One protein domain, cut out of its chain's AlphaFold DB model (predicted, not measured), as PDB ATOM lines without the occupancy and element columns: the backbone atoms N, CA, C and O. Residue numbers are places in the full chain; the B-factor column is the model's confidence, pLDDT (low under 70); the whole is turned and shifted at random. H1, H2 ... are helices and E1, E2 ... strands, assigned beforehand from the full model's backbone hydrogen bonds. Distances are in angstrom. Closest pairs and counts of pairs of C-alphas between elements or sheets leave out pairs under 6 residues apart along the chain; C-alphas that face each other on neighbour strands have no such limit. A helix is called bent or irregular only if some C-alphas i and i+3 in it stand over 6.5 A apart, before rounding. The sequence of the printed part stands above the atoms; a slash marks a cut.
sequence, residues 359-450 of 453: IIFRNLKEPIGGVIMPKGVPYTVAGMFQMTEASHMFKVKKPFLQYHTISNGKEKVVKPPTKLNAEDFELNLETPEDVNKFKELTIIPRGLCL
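Overview. This is residues 359 to 450 of the 453 residues of an uncharacterized protein of Zootermopsis nevadensis (UniProt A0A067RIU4). A four-stranded sheet, E1 E2 E3 E6, curled like part of a barrel, makes one part of an elongated body, and a bent two-stranded hairpin, E4 and E5, makes the other end. The small helix H1 only grazes the sheet, and the last stretch, residues 438 to 450, is tied to E1 and E2 by short pairings. The 92 printed residues hold six named strands and one named helix, in the order E1 E2 E3 E4 E5 E6 H1; both sheets are antiparallel, and the class is mostly strand. The whole is compact, with a radius of gyration of the C-alphas of 13.4 A, and spans 42 by 24 by 19 A.

Arrangement. In the larger sheet, E1, residues 359 to 364, is an edge strand beside E2, residues 379 to 388. They form a hairpin, antiparallel at 128 degrees, with N 362 and O 381 2.9 A apart, within hydrogen-bond range. E2 bends by 52 degrees at residue 382, and its pairing is staggered: residues 379 to 384 pair with E1 and 384 to 388 with E3, residues 391 to 395. E2 and E3 are a hairpin too, with N 386 and O 393 2.8 A apart. E1, E2 and E3 form a meander, each strand the antiparallel neighbour of the one before. E6, residues 427 to 429, is the other edge strand, antiparallel to E3, with N 392 and O 429 2.7 A apart. The sheet is strongly twisted. H1, residues 432 to 437, only grazes it with residues 432 to 435; the closest C-alphas of E6 and H1, those of Leu 429 and Val 435, are 6.5 A apart. In H1 every O i to N i+4 pair is within hydrogen-bond range. E4, residues 400 to 407, and E5, residues 410 to 420, form an antiparallel hairpin, with N 405 and O 412 2.8 A apart. E4 bends by 51 degrees at residue 403 and E5 by 90 degrees at residue 416. E2 and E4 are near each other, while E1 and E5 are apart.

Along the chain. E1 begins at C-alpha 359, (627.109, 448.269, 485.432). E2 measures 27.0 A from first to last C-alpha, E5 21.4 A, E4 20.7 A and E1 16.3 A. E4 ends at C-alpha 407, (633.824, 422.290, 486.417), and H1 ends at C-alpha 437, (645.747, 451.155, 482.194).

Size, cuts and confidence. The two C-alphas farthest apart, those of Glu 389 and Asn 408, are 44.9 A apart. The printed part has no cut. The link from E1 to E2, 14 residues, is long. No printed residue is under 70 in pLDDT.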
ATOM      1  N   ILE A 359     626.561 449.605 485.143       96.81
ATOM      2  CA  ILE A 359     627.109 448.269 485.432       96.81
ATOM      3  C   ILE A 359     628.407 448.083 484.656       96.81
ATOM      4  O   ILE A 359     628.416 448.144 483.429       96.81
ATOM      5  N   ILE A 360     629.480 447.795 485.384       98.31
ATOM      6  CA  ILE A 360     630.813 447.517 484.852       98.31
ATOM      7  C   ILE A 360     631.242 446.118 485.272       98.31
ATOM      8  O   ILE A 360     630.757 445.552 486.253       98.31
ATOM      9  N   PHE A 361     632.145 445.537 484.497       98.44
ATOM     10  CA  PHE A 361     632.614 444.176 484.656       98.44
ATOM     11  C   PHE A 361     634.108 444.168 484.952       98.44
ATOM     12  O   PHE A 361     634.903 444.694 484.177       98.44
ATOM     13  N   ARG A 362     634.500 443.529 486.053       98.19
ATOM     14  CA  ARG A 362     635.902 443.239 486.366       98.19
ATOM     15  C   ARG A 362     636.234 441.825 485.906       98.19
ATOM     16  O   ARG A 362     635.620 440.864 486.367       98.19
ATOM     17  N   ASN A 363     637.178 441.698 484.981       98.12
ATOM     18  CA  ASN A 363     637.583 440.430 484.382       98.12
ATOM     19  C   ASN A 363     638.867 439.928 485.034       98.12
ATOM     20  O   ASN A 363     639.905 440.578 484.947       98.12
ATOM     21  N   LEU A 364     638.794 438.749 485.636       97.88
ATOM     22  CA  LEU A 364     639.854 438.150 486.435       97.88
ATOM     23  C   LEU A 364     640.260 436.810 485.821       97.88
ATOM     24  O   LEU A 364     639.427 436.078 485.288       97.88
ATOM     25  N   LYS A 365     641.554 436.486 485.881       96.25
ATOM     26  CA  LYS A 365     642.097 435.191 485.418       96.25
ATOM     27  C   LYS A 365     642.445 434.248 486.564       96.25
ATOM     28  O   LYS A 365     642.503 433.034 486.374       96.25
ATOM     29  N   GLU A 366     642.694 434.812 487.739       97.19
ATOM     30  CA  GLU A 366     643.054 434.069 488.938       97.19
ATOM     31  C   GLU A 366     641.899 434.116 489.941       97.19
ATOM     32  O   GLU A 366     641.283 435.172 490.120       97.19
ATOM     33  N   PRO A 367     641.543 432.979 490.565       97.44
ATOM     34  CA  PRO A 367     640.503 432.955 491.581       97.44
ATOM     35  C   PRO A 367     640.976 433.727 492.817       97.44
ATOM     36  O   PRO A 367     641.990 433.375 493.419       97.44
ATOM     37  N   ILE A 368     640.230 434.763 493.199       97.88
ATOM     38  CA  ILE A 368     640.450 435.550 494.422       97.88
ATOM     39  C   ILE A 368     639.248 435.393 495.361       97.88
ATOM     40  O   ILE A 368     638.205 434.884 494.952       97.88
ATOM     41  N   GLY A 369     639.395 435.770 496.632       95.94
ATOM     42  CA  GLY A 369     638.283 435.859 497.590       95.94
ATOM     43  C   GLY A 369     637.452 434.588 497.791       95.94
ATOM     44  O   GLY A 369     636.246 434.664 498.013       95.94
ATOM     45  N   GLY A 370     638.072 433.408 497.666       97.19
ATOM     46  CA  GLY A 370     637.397 432.116 497.837       97.19
ATOM     47  C   GLY A 370     636.527 431.674 496.655       97.19
ATOM     48  O   GLY A 370     635.737 430.742 496.799       97.19
ATOM     49  N   VAL A 371     636.661 432.314 495.488       97.75
ATOM     50  CA  VAL A 371     635.932 431.936 494.268       97.75
ATOM     51  C   VAL A 371     636.214 430.485 493.887       97.75
ATOM     52  O   VAL A 371     637.361 430.065 493.726       97.75
ATOM     53  N   ILE A 372     635.140 429.730 493.651       96.56
ATOM     54  CA  ILE A 372     635.219 428.351 493.169       96.56
ATOM     55  C   ILE A 372     635.403 428.393 491.649       96.56
ATOM     56  O   ILE A 372     634.416 428.294 490.919       96.56
ATOM     57  N   MET A 373     636.634 428.585 491.163       97.25
ATOM     58  CA  MET A 373     636.960 428.585 489.728       97.25
ATOM     59  C   MET A 373     638.316 427.919 489.444       97.25
ATOM     60  O   MET A 373     639.255 428.114 490.223       97.25
ATOM     61  N   PRO A 374     638.468 427.137 488.354       96.44
ATOM     62  CA  PRO A 374     639.760 426.564 487.992       96.44
ATOM     63  C   PRO A 374     640.785 427.660 487.672       96.44
ATOM     64  O   PRO A 374     640.456 428.669 487.047       96.44
ATOM     65  N   LYS A 375     642.046 427.456 488.071       95.75
ATOM     66  CA  LYS A 375     643.130 428.410 487.787       95.75
ATOM     67  C   LYS A 375     643.305 428.611 486.279       95.75
ATOM     68  O   LYS A 375     643.317 427.641 485.525       95.75
ATOM     69  N   GLY A 376     643.467 429.866 485.860       95.19
ATOM     70  CA  GLY A 376     643.680 430.243 484.460       95.19
ATOM     71  C   GLY A 376     642.403 430.347 483.622       95.19
ATOM     72  O   GLY A 376     642.477 430.790 482.477       95.19
ATOM     73  N   VAL A 377     641.238 429.985 484.169       96.56
ATOM     74  CA  VAL A 377     639.952 430.176 483.491       96.56
ATOM     75  C   VAL A 377     639.451 431.596 483.775       96.56
ATOM     76  O   VAL A 377     639.226 431.927 484.941       96.56
ATOM     77  N   PRO A 378     639.272 432.448 482.747       97.19
ATOM     78  CA  PRO A 378     638.801 433.805 482.953       97.19
ATOM     79  C   PRO A 378     637.348 433.810 483.433       97.19
ATOM     80  O   PRO A 378     636.486 433.120 482.885       97.19
ATOM     81  N   TYR A 379     637.071 434.634 484.435       98.19
ATOM     82  CA  TYR A 379     635.732 434.891 484.946       98.19
ATOM     83  C   TYR A 379     635.523 436.389 485.123       98.19
ATOM     84  O   TYR A 379     636.459 437.192 485.077       98.19
ATOM     85  N   THR A 380     634.269 436.769 485.310       98.50
ATOM     86  CA  THR A 380     633.874 438.164 485.389       98.50
ATOM     87  C   THR A 380     633.026 438.407 486.632       98.50
ATOM     88  O   THR A 380     632.205 437.581 487.028       98.50
ATOM     89  N   VAL A 381     633.196 439.573 487.242       98.44
ATOM     90  CA  VAL A 381     632.362 440.059 488.341       98.44
ATOM     91  C   VAL A 381     631.666 441.338 487.901       98.44
ATOM     92  O   VAL A 381     632.327 442.269 487.445       98.44
ATOM     93  N   ALA A 382     630.340 441.384 488.017       98.44
ATOM     94  CA  ALA A 382     629.561 442.587 487.755       98.44
ATOM     95  C   ALA A 382     629.547 443.493 488.994       98.44
ATOM     96  O   ALA A 382     629.292 443.035 490.111       98.44
ATOM     97  N   GLY A 383     629.778 444.784 488.803       98.19
ATOM     98  CA  GLY A 383     629.758 445.794 489.855       98.19
ATOM     99  C   GLY A 383     629.292 447.145 489.333       98.19
ATOM    100  O   GLY A 383     628.961 447.299 488.160       98.19
ATOM    101  N   MET A 384     629.239 448.123 490.227       98.00
ATOM    102  CA  MET A 384     628.982 449.522 489.910       98.00
ATOM    103  C   MET A 384     630.302 450.277 489.890       98.00
ATOM    104  O   MET A 384     631.161 450.049 490.743       98.00
ATOM    105  N   PHE A 385     630.439 451.195 488.945       97.81
ATOM    106  CA  PHE A 385     631.570 452.107 488.885       97.81
ATOM    107  C   PHE A 385     631.121 453.485 489.366       97.81
ATOM    108  O   PHE A 385     630.094 453.997 488.926       97.81
ATOM    109  N   GLN A 386     631.836 454.045 490.335       97.50
ATOM    110  CA  GLN A 386     631.497 455.300 491.000       97.50
ATOM    111  C   GLN A 386     632.713 456.218 491.002       97.50
ATOM    112  O   GLN A 386     633.826 455.771 491.261       97.50
ATOM    113  N   MET A 387     632.488 457.506 490.762       97.25
ATOM    114  CA  MET A 387     633.506 458.540 490.918       97.25
ATOM    115  C   MET A 387     633.281 459.253 492.252       97.25
ATOM    116  O   MET A 387     632.168 459.675 492.560       97.25
ATOM    117  N   THR A 388     634.335 459.347 493.048       96.44
ATOM    118  CA  THR A 388     634.437 460.157 494.268       96.44
ATOM    119  C   THR A 388     635.352 461.344 493.961       96.44
ATOM    120  O   THR A 388     636.114 461.286 493.002       96.44
ATOM    121  N   GLU A 389     635.325 462.404 494.773       95.56
ATOM    122  CA  GLU A 389     636.170 463.600 494.576       95.56
ATOM    123  C   GLU A 389     637.665 463.285 494.399       95.56
ATOM    124  O   GLU A 389     638.365 464.012 493.702       95.56
ATOM    125  N   ALA A 390     638.144 462.197 495.009       94.69
ATOM    126  CA  ALA A 390     639.552 461.811 494.995       94.69
ATOM    127  C   ALA A 390     639.854 460.517 494.218       94.69
ATOM    128  O   ALA A 390     641.025 460.163 494.099       94.69
ATOM    129  N   SER A 391     638.847 459.763 493.757       97.44
ATOM    130  CA  SER A 391     639.104 458.445 493.163       97.44
ATOM    131  C   SER A 391     637.950 457.850 492.355       97.44
ATOM    132  O   SER A 391     636.782 458.210 492.493       97.44
ATOM    133  N   HIS A 392     638.290 456.863 491.536       97.56
ATOM    134  CA  HIS A 392     637.412 456.040 490.723       97.56
ATOM    135  C   HIS A 392     637.317 454.645 491.332       97.56
ATOM    136  O   HIS A 392     638.311 453.933 491.472       97.56
ATOM    137  N   MET A 393     636.112 454.228 491.696       97.94
ATOM    138  CA  MET A 393     635.908 453.055 492.529       97.94
ATOM    139  C   MET A 393     634.946 452.067 491.880       97.94
ATOM    140  O   MET A 393     633.813 452.396 491.532       97.94
ATOM    141  N   PHE A 394     635.385 450.820 491.773       98.38
ATOM    142  CA  PHE A 394     634.553 449.690 491.392       98.38
ATOM    143  C   PHE A 394     634.045 448.987 492.652       98.38
ATOM    144  O   PHE A 394     634.836 448.467 493.441       98.38
ATOM    145  N   LYS A 395     632.722 448.954 492.836       98.31
ATOM    146  CA  LYS A 395     632.048 448.331 493.982       98.31
ATOM    147  C   LYS A 395     631.145 447.193 493.556       98.31
ATOM    148  O   LYS A 395     630.336 447.327 492.641       98.31
ATOM    149  N   VAL A 396     631.201 446.089 494.288       98.12
ATOM    150  CA  VAL A 396     630.336 444.934 494.040       98.12
ATOM    151  C   VAL A 396     629.113 444.978 494.956       98.12
ATOM    152  O   VAL A 396     629.178 445.417 496.103       98.12
ATOM    153  N   LYS A 397     627.958 444.527 494.453       97.25
ATOM    154  CA  LYS A 397     626.715 444.494 495.235       97.25
ATOM    155  C   LYS A 397     626.853 443.544 496.434       97.25
ATOM    156  O   LYS A 397     627.179 442.372 496.262       97.25
ATOM    157  N   LYS A 398     626.536 444.042 497.635       97.31
ATOM    158  CA  LYS A 398     626.452 443.259 498.879       97.31
ATOM    159  C   LYS A 398     625.004 442.742 499.081       97.31
ATOM    160  O   LYS A 398     624.068 443.508 498.843       97.31
ATOM    161  N   PRO A 399     624.786 441.482 499.513       97.12
ATOM    162  CA  PRO A 399     625.790 440.428 499.671       97.12
ATOM    163  C   PRO A 399     626.313 439.939 498.313       97.12
ATOM    164  O   PRO A 399     625.546 439.809 497.359       97.12
ATOM    165  N   PHE A 400     627.610 439.632 498.250       97.81
ATOM    166  CA  PHE A 400     628.228 439.093 497.044       97.81
ATOM    167  C   PHE A 400     628.069 437.569 497.018       97.81
ATOM    168  O   PHE A 400     628.538 436.862 497.912       97.81
ATOM    169  N   LEU A 401     627.329 437.074 496.024       98.19
ATOM    170  CA  LEU A 401     626.957 435.667 495.884       98.19
ATOM    171  C   LEU A 401     627.462 435.132 494.543       98.19
ATOM    172  O   LEU A 401     627.230 435.758 493.511       98.19
ATOM    173  N   GLN A 402     628.100 433.965 494.564       98.00
ATOM    174  CA  GLN A 402     628.488 433.214 493.376       98.00
ATOM    175  C   GLN A 402     627.370 432.240 492.987       98.00
ATOM    176  O   GLN A 402     627.081 431.293 493.722       98.00
ATOM    177  N   TYR A 403     626.770 432.454 491.817       98.38
ATOM    178  CA  TYR A 403     625.737 431.596 491.231       98.38
ATOM    179  C   TYR A 403     626.296 430.598 490.219       98.38
ATOM    180  O   TYR A 403     625.721 429.524 490.060       98.38
ATOM    181  N   HIS A 404     627.420 430.910 489.568       97.81
ATOM    182  CA  HIS A 404     627.981 430.087 488.495       97.81
ATOM    183  C   HIS A 404     629.428 429.660 488.794       97.81
ATOM    184  O   HIS A 404     630.216 430.403 489.381       97.81
ATOM    185  N   THR A 405     629.786 428.440 488.392       97.69
ATOM    186  CA  THR A 405     631.149 427.888 488.430       97.69
ATOM    187  C   THR A 405     631.465 427.142 487.131       97.69
ATOM    188  O   THR A 405     630.557 426.798 486.378       97.69
ATOM    189  N   ILE A 406     632.739 426.860 486.856       96.81
ATOM    190  CA  ILE A 406     633.163 425.995 485.749       96.81
ATOM    191  C   ILE A 406     633.819 424.752 486.337       96.81
ATOM    192  O   ILE A 406     634.800 424.825 487.071       96.81
ATOM    193  N   SER A 407     633.292 423.582 485.991       95.38
ATOM    194  CA  SER A 407     633.824 422.290 486.417       95.38
ATOM    195  C   SER A 407     633.885 421.368 485.207       95.38
ATOM    196  O   SER A 407     632.871 421.125 484.553       95.38
ATOM    197  N   ASN A 408     635.084 420.862 484.907       94.69
ATOM    198  CA  ASN A 408     635.370 420.033 483.730       94.69
ATOM    199  C   ASN A 408     635.004 420.728 482.404       94.69
ATOM    200  O   ASN A 408     634.393 420.123 481.527       94.69
ATOM    201  N   GLY A 409     635.318 422.025 482.288       93.94
ATOM    202  CA  GLY A 409     635.047 422.827 481.089       93.94
ATOM    203  C   GLY A 409     633.569 423.142 480.837       93.94
ATOM    204  O   GLY A 409     633.249 423.755 479.826       93.94
ATOM    205  N   LYS A 410     632.667 422.740 481.741       96.19
ATOM    206  CA  LYS A 410     631.235 423.036 481.655       96.19
ATOM    207  C   LYS A 410     630.822 423.990 482.763       96.19
ATOM    208  O   LYS A 410     631.222 423.817 483.918       96.19
ATOM    209  N   GLU A 411     630.004 424.968 482.400       96.75
ATOM    210  CA  GLU A 411     629.329 425.838 483.354       96.75
ATOM    211  C   GLU A 411     628.375 425.013 484.230       96.75
ATOM    212  O   GLU A 411     627.657 424.130 483.750       96.75
ATOM    213  N   LYS A 412     628.389 425.277 485.534       97.62
ATOM    214  CA  LYS A 412     627.488 424.683 486.517       97.62
ATOM    215  C   LYS A 412     626.932 425.771 487.419       97.62
ATOM    216  O   LYS A 412     627.666 426.636 487.889       97.62
ATOM    217  N   VAL A 413     625.644 425.669 487.719       97.81
ATOM    218  CA  VAL A 413     624.990 426.528 488.708       97.81
ATOM    219  C   VAL A 413     625.315 426.012 490.111       97.81
ATOM    220  O   VAL A 413     625.146 424.826 490.399       97.81
ATOM    221  N   VAL A 414     625.771 426.901 490.986       97.50
ATOM    222  CA  VAL A 414     626.113 426.615 492.381       97.50
ATOM    223  C   VAL A 414     624.842 426.702 493.230       97.50
ATOM    224  O   VAL A 414     624.196 427.747 493.307       97.50
ATOM    225  N   LYS A 415     624.452 425.584 493.852       96.75
ATOM    226  CA  LYS A 415     623.260 425.484 494.707       96.75
ATOM    227  C   LYS A 415     623.645 424.878 496.068       96.75
ATOM    228  O   LYS A 415     624.045 423.714 496.082       96.75
ATOM    229  N   PRO A 416     623.498 425.608 497.192       97.00
ATOM    230  CA  PRO A 416     623.121 427.026 497.291       97.00
ATOM    231  C   PRO A 416     624.240 427.970 496.795       97.00
ATOM    232  O   PRO A 416     625.397 427.556 496.802       97.00
ATOM    233  N   PRO A 417     623.932 429.224 496.398       98.12
ATOM    234  CA  PRO A 417     624.950 430.201 496.005       98.12
ATOM    235  C   PRO A 417     625.995 430.412 497.105       98.12
ATOM    236  O   PRO A 417     625.648 430.546 498.281       98.12
ATOM    237  N   THR A 418     627.272 430.467 496.732       98.25
ATOM    238  CA  THR A 418     628.368 430.648 497.694       98.25
ATOM    239  C   THR A 418     628.516 432.123 498.046       98.25
ATOM    240  O   THR A 418     628.645 432.965 497.159       98.25
ATOM    241  N   LYS A 419     628.496 432.457 499.341       98.38
ATOM    242  CA  LYS A 419     628.747 433.822 499.815       98.38
ATOM    243  C   LYS A 419     630.246 434.106 499.777       98.38
ATOM    244  O   LYS A 419     631.018 433.385 500.400       98.38
ATOM    245  N   LEU A 420     630.625 435.160 499.070       98.19
ATOM    246  CA  LEU A 420     632.002 435.623 498.935       98.19
ATOM    247  C   LEU A 420     632.158 436.979 499.642       98.19
ATOM    248  O   LEU A 420     631.174 437.704 499.838       98.19
ATOM    249  N   ASN A 421     633.382 437.326 500.043       98.25
ATOM    250  CA  ASN A 421     633.660 438.655 500.582       98.25
ATOM    251  C   ASN A 421     633.697 439.664 499.431       98.25
ATOM    252  O   ASN A 421     634.446 439.483 498.480       98.25
ATOM    253  N   ALA A 422     632.874 440.711 499.490       98.19
ATOM    254  CA  ALA A 422     632.796 441.689 498.405       98.19
ATOM    255  C   ALA A 422     634.072 442.540 498.298       98.19
ATOM    256  O   ALA A 422     634.455 442.901 497.190       98.19
ATOM    257  N   GLU A 423     634.734 442.816 499.427       98.12
ATOM    258  CA  GLU A 423     635.914 443.692 499.512       98.12
ATOM    259  C   GLU A 423     637.102 443.154 498.709       98.12
ATOM    260  O   GLU A 423     637.843 443.935 498.121       98.12
ATOM    261  N   ASP A 424     637.207 441.830 498.563       98.12
ATOM    262  CA  ASP A 424     638.245 441.183 497.751       98.12
ATOM    263  C   ASP A 424     638.114 441.513 496.248       98.12
ATOM    264  O   ASP A 424     639.054 441.317 495.477       98.12
ATOM    265  N   PHE A 425     636.951 442.016 495.814       98.00
ATOM    266  CA  PHE A 425     636.639 442.346 494.418       98.00
ATOM    267  C   PHE A 425     636.497 443.846 494.169       98.00
ATOM    268  O   PHE A 425     636.429 444.253 493.004       98.00
ATOM    269  N   GLU A 426     636.465 444.660 495.224       97.94
ATOM    270  CA  GLU A 426     636.446 446.114 495.106       97.94
ATOM    271  C   GLU A 426     637.800 446.610 494.566       97.94
ATOM    272  O   GLU A 426     638.840 445.958 494.708       97.94
ATOM    273  N   LEU A 427     637.783 447.735 493.857       97.81
ATOM    274  CA  LEU A 427     638.989 448.360 493.314       97.81
ATOM    275  C   LEU A 427     638.875 449.871 493.473       97.81
ATOM    276  O   LEU A 427     637.835 450.440 493.147       97.81
ATOM    277  N   ASN A 428     639.943 450.505 493.952       97.94
ATOM    278  CA  ASN A 428     640.053 451.953 494.067       97.94
ATOM    279  C   ASN A 428     641.220 452.427 493.197       97.94
ATOM    280  O   ASN A 428     642.340 451.948 493.364       97.94
ATOM    281  N   LEU A 429     640.942 453.320 492.255       97.94
ATOM    282  CA  LEU A 429     641.894 453.853 491.286       97.94
ATOM    283  C   LEU A 429     641.921 455.371 491.424       97.94
ATOM    284  O   LEU A 429     640.871 456.003 491.428       97.94
ATOM    285  N   GLU A 430     643.096 455.969 491.561       97.56
ATOM    286  CA  GLU A 430     643.199 457.404 491.846       97.56
ATOM    287  C   GLU A 430     642.900 458.234 490.591       97.56
ATOM    288  O   GLU A 430     642.101 459.169 490.640       97.56
ATOM    289  N   THR A 431     643.452 457.835 489.442       97.62
ATOM    290  CA  THR A 431     643.401 458.629 488.206       97.62
ATOM    291  C   THR A 431     642.621 457.945 487.069       97.62
ATOM    292  O   THR A 431     642.539 456.711 487.028       97.62
ATOM    293  N   PRO A 432     642.051 458.702 486.108       96.81
ATOM    294  CA  PRO A 432     641.469 458.139 484.882       96.81
ATOM    295  C   PRO A 432     642.469 457.301 484.072       96.81
ATOM    296  O   PRO A 432     642.106 456.293 483.456       96.81
ATOM    297  N   GLU A 433     643.748 457.673 484.091       96.81
ATOM    298  CA  GLU A 433     644.826 456.940 483.434       96.81
ATOM    299  C   GLU A 433     644.993 455.547 484.035       96.81
ATOM    300  O   GLU A 433     645.190 454.583 483.287       96.81
ATOM    301  N   ASP A 434     644.865 455.416 485.358       97.31
ATOM    302  CA  ASP A 434     644.888 454.120 486.031       97.31
ATOM    303  C   ASP A 434     643.708 453.256 485.595       97.31
ATOM    304  O   ASP A 434     643.905 452.077 485.318       97.31
ATOM    305  N   VAL A 435     642.512 453.832 485.425       96.44
ATOM    306  CA  VAL A 435     641.333 453.119 484.893       96.44
ATOM    307  C   VAL A 435     641.612 452.574 483.494       96.44
ATOM    308  O   VAL A 435     641.386 451.393 483.233       96.44
ATOM    309  N   ASN A 436     642.165 453.395 482.600       95.69
ATOM    310  CA  ASN A 436     642.483 452.981 481.233       95.69
ATOM    311  C   ASN A 436     643.637 451.956 481.179       95.69
ATOM    312  O   ASN A 436     643.639 451.021 480.371       95.69
ATOM    313  N   LYS A 437     644.631 452.098 482.062       96.75
ATOM    314  CA  LYS A 437     645.747 451.155 482.194       96.75
ATOM    315  C   LYS A 437     645.286 449.826 482.799       96.75
ATOM    316  O   LYS A 437     645.820 448.772 482.434       96.75
ATOM    317  N   PHE A 438     644.281 449.853 483.671       96.19
ATOM    318  CA  PHE A 438     643.713 448.691 484.341       96.19
ATOM    319  C   PHE A 438     642.708 447.955 483.442       96.19
ATOM    320  O   PHE A 438     641.491 448.001 483.611       96.19
ATOM    321  N   LYS A 439     643.246 447.193 482.483       95.19
ATOM    322  CA  LYS A 439     642.495 446.450 481.446       95.19
ATOM    323  C   LYS A 439     641.530 445.364 481.957       95.19
ATOM    324  O   LYS A 439     640.929 444.662 481.132       95.19
ATOM    325  N   GLU A 440     641.420 445.173 483.270       96.88
ATOM    326  CA  GLU A 440     640.452 444.259 483.881       96.88
ATOM    327  C   GLU A 440     639.035 444.835 483.872       96.88
ATOM    328  O   GLU A 440     638.091 444.054 483.765       96.88
ATOM    329  N   LEU A 441     638.869 446.162 483.948       98.00
ATOM    330  CA  LEU A 441     637.555 446.808 483.929       98.00
ATOM    331  C   LEU A 441     637.057 446.996 482.492       98.00
ATOM    332  O   LEU A 441     637.748 447.556 481.643       98.00
ATOM    333  N   THR A 442     635.847 446.522 482.207       97.50
ATOM    334  CA  THR A 442     635.208 446.639 480.891       97.50
ATOM    335  C   THR A 442     633.701 446.829 481.011       97.50
ATOM    336  O   THR A 442     633.073 446.422 481.982       97.50
ATOM    337  N   ILE A 443     633.095 447.401 479.971       97.12
ATOM    338  CA  ILE A 443     631.631 447.519 479.849       97.12
ATOM    339  C   ILE A 443     630.995 446.183 479.414       97.12
ATOM    340  O   ILE A 443     629.821 445.935 479.657       97.12
ATOM    341  N   ILE A 444     631.781 445.289 478.803       95.81
ATOM    342  CA  ILE A 444     631.329 443.989 478.286       95.81
ATOM    343  C   ILE A 444     632.043 442.863 479.045       95.81
ATOM    344  O   ILE A 444     633.273 442.918 479.151       95.81
ATOM    345  N   PRO A 445     631.337 441.832 479.544       97.44
ATOM    346  CA  PRO A 445     631.968 440.707 480.227       97.44
ATOM    347  C   PRO A 445     632.839 439.887 479.263       97.44
ATOM    348  O   PRO A 445     632.442 439.613 478.132       97.44
ATOM    349  N   ARG A 446     634.031 439.471 479.710       95.94
ATOM    350  CA  ARG A 446     634.954 438.617 478.932       95.94
ATOM    351  C   ARG A 446     634.973 437.153 479.381       95.94
ATOM    352  O   ARG A 446     635.690 436.349 478.792       95.94
ATOM    353  N   GLY A 447     634.224 436.812 480.423       95.38
ATOM    354  CA  GLY A 447     634.123 435.464 480.966       95.38
ATOM    355  C   GLY A 447     632.784 435.233 481.655       95.38
ATOM    356  O   GLY A 447     631.872 436.058 481.588       95.38
ATOM    357  N   LEU A 448     632.675 434.088 482.328       97.00
ATOM    358  CA  LEU A 448     631.481 433.720 483.083       97.00
ATOM    359  C   LEU A 448     631.247 434.714 484.225       97.00
ATOM    360  O   LEU A 448     632.124 434.897 485.073       97.00
ATOM    361  N   CYS A 449     630.072 435.346 484.258       97.94
ATOM    362  CA  CYS A 449     629.743 436.310 485.300       97.94
ATOM    363  C   CYS A 449     629.260 435.603 486.573       97.94
ATOM    364  O   CYS A 449     628.243 434.916 486.562       97.94
ATOM    365  N   LEU A 450     629.986 435.767 487.679       97.81
ATOM    366  CA  LEU A 450     629.742 434.977 488.890       97.81
ATOM    367  C   LEU A 450     628.472 435.374 489.646       97.81
ATOM    368  O   LEU A 450     627.843 434.515 490.257       97.81
TER     369      LEU A 450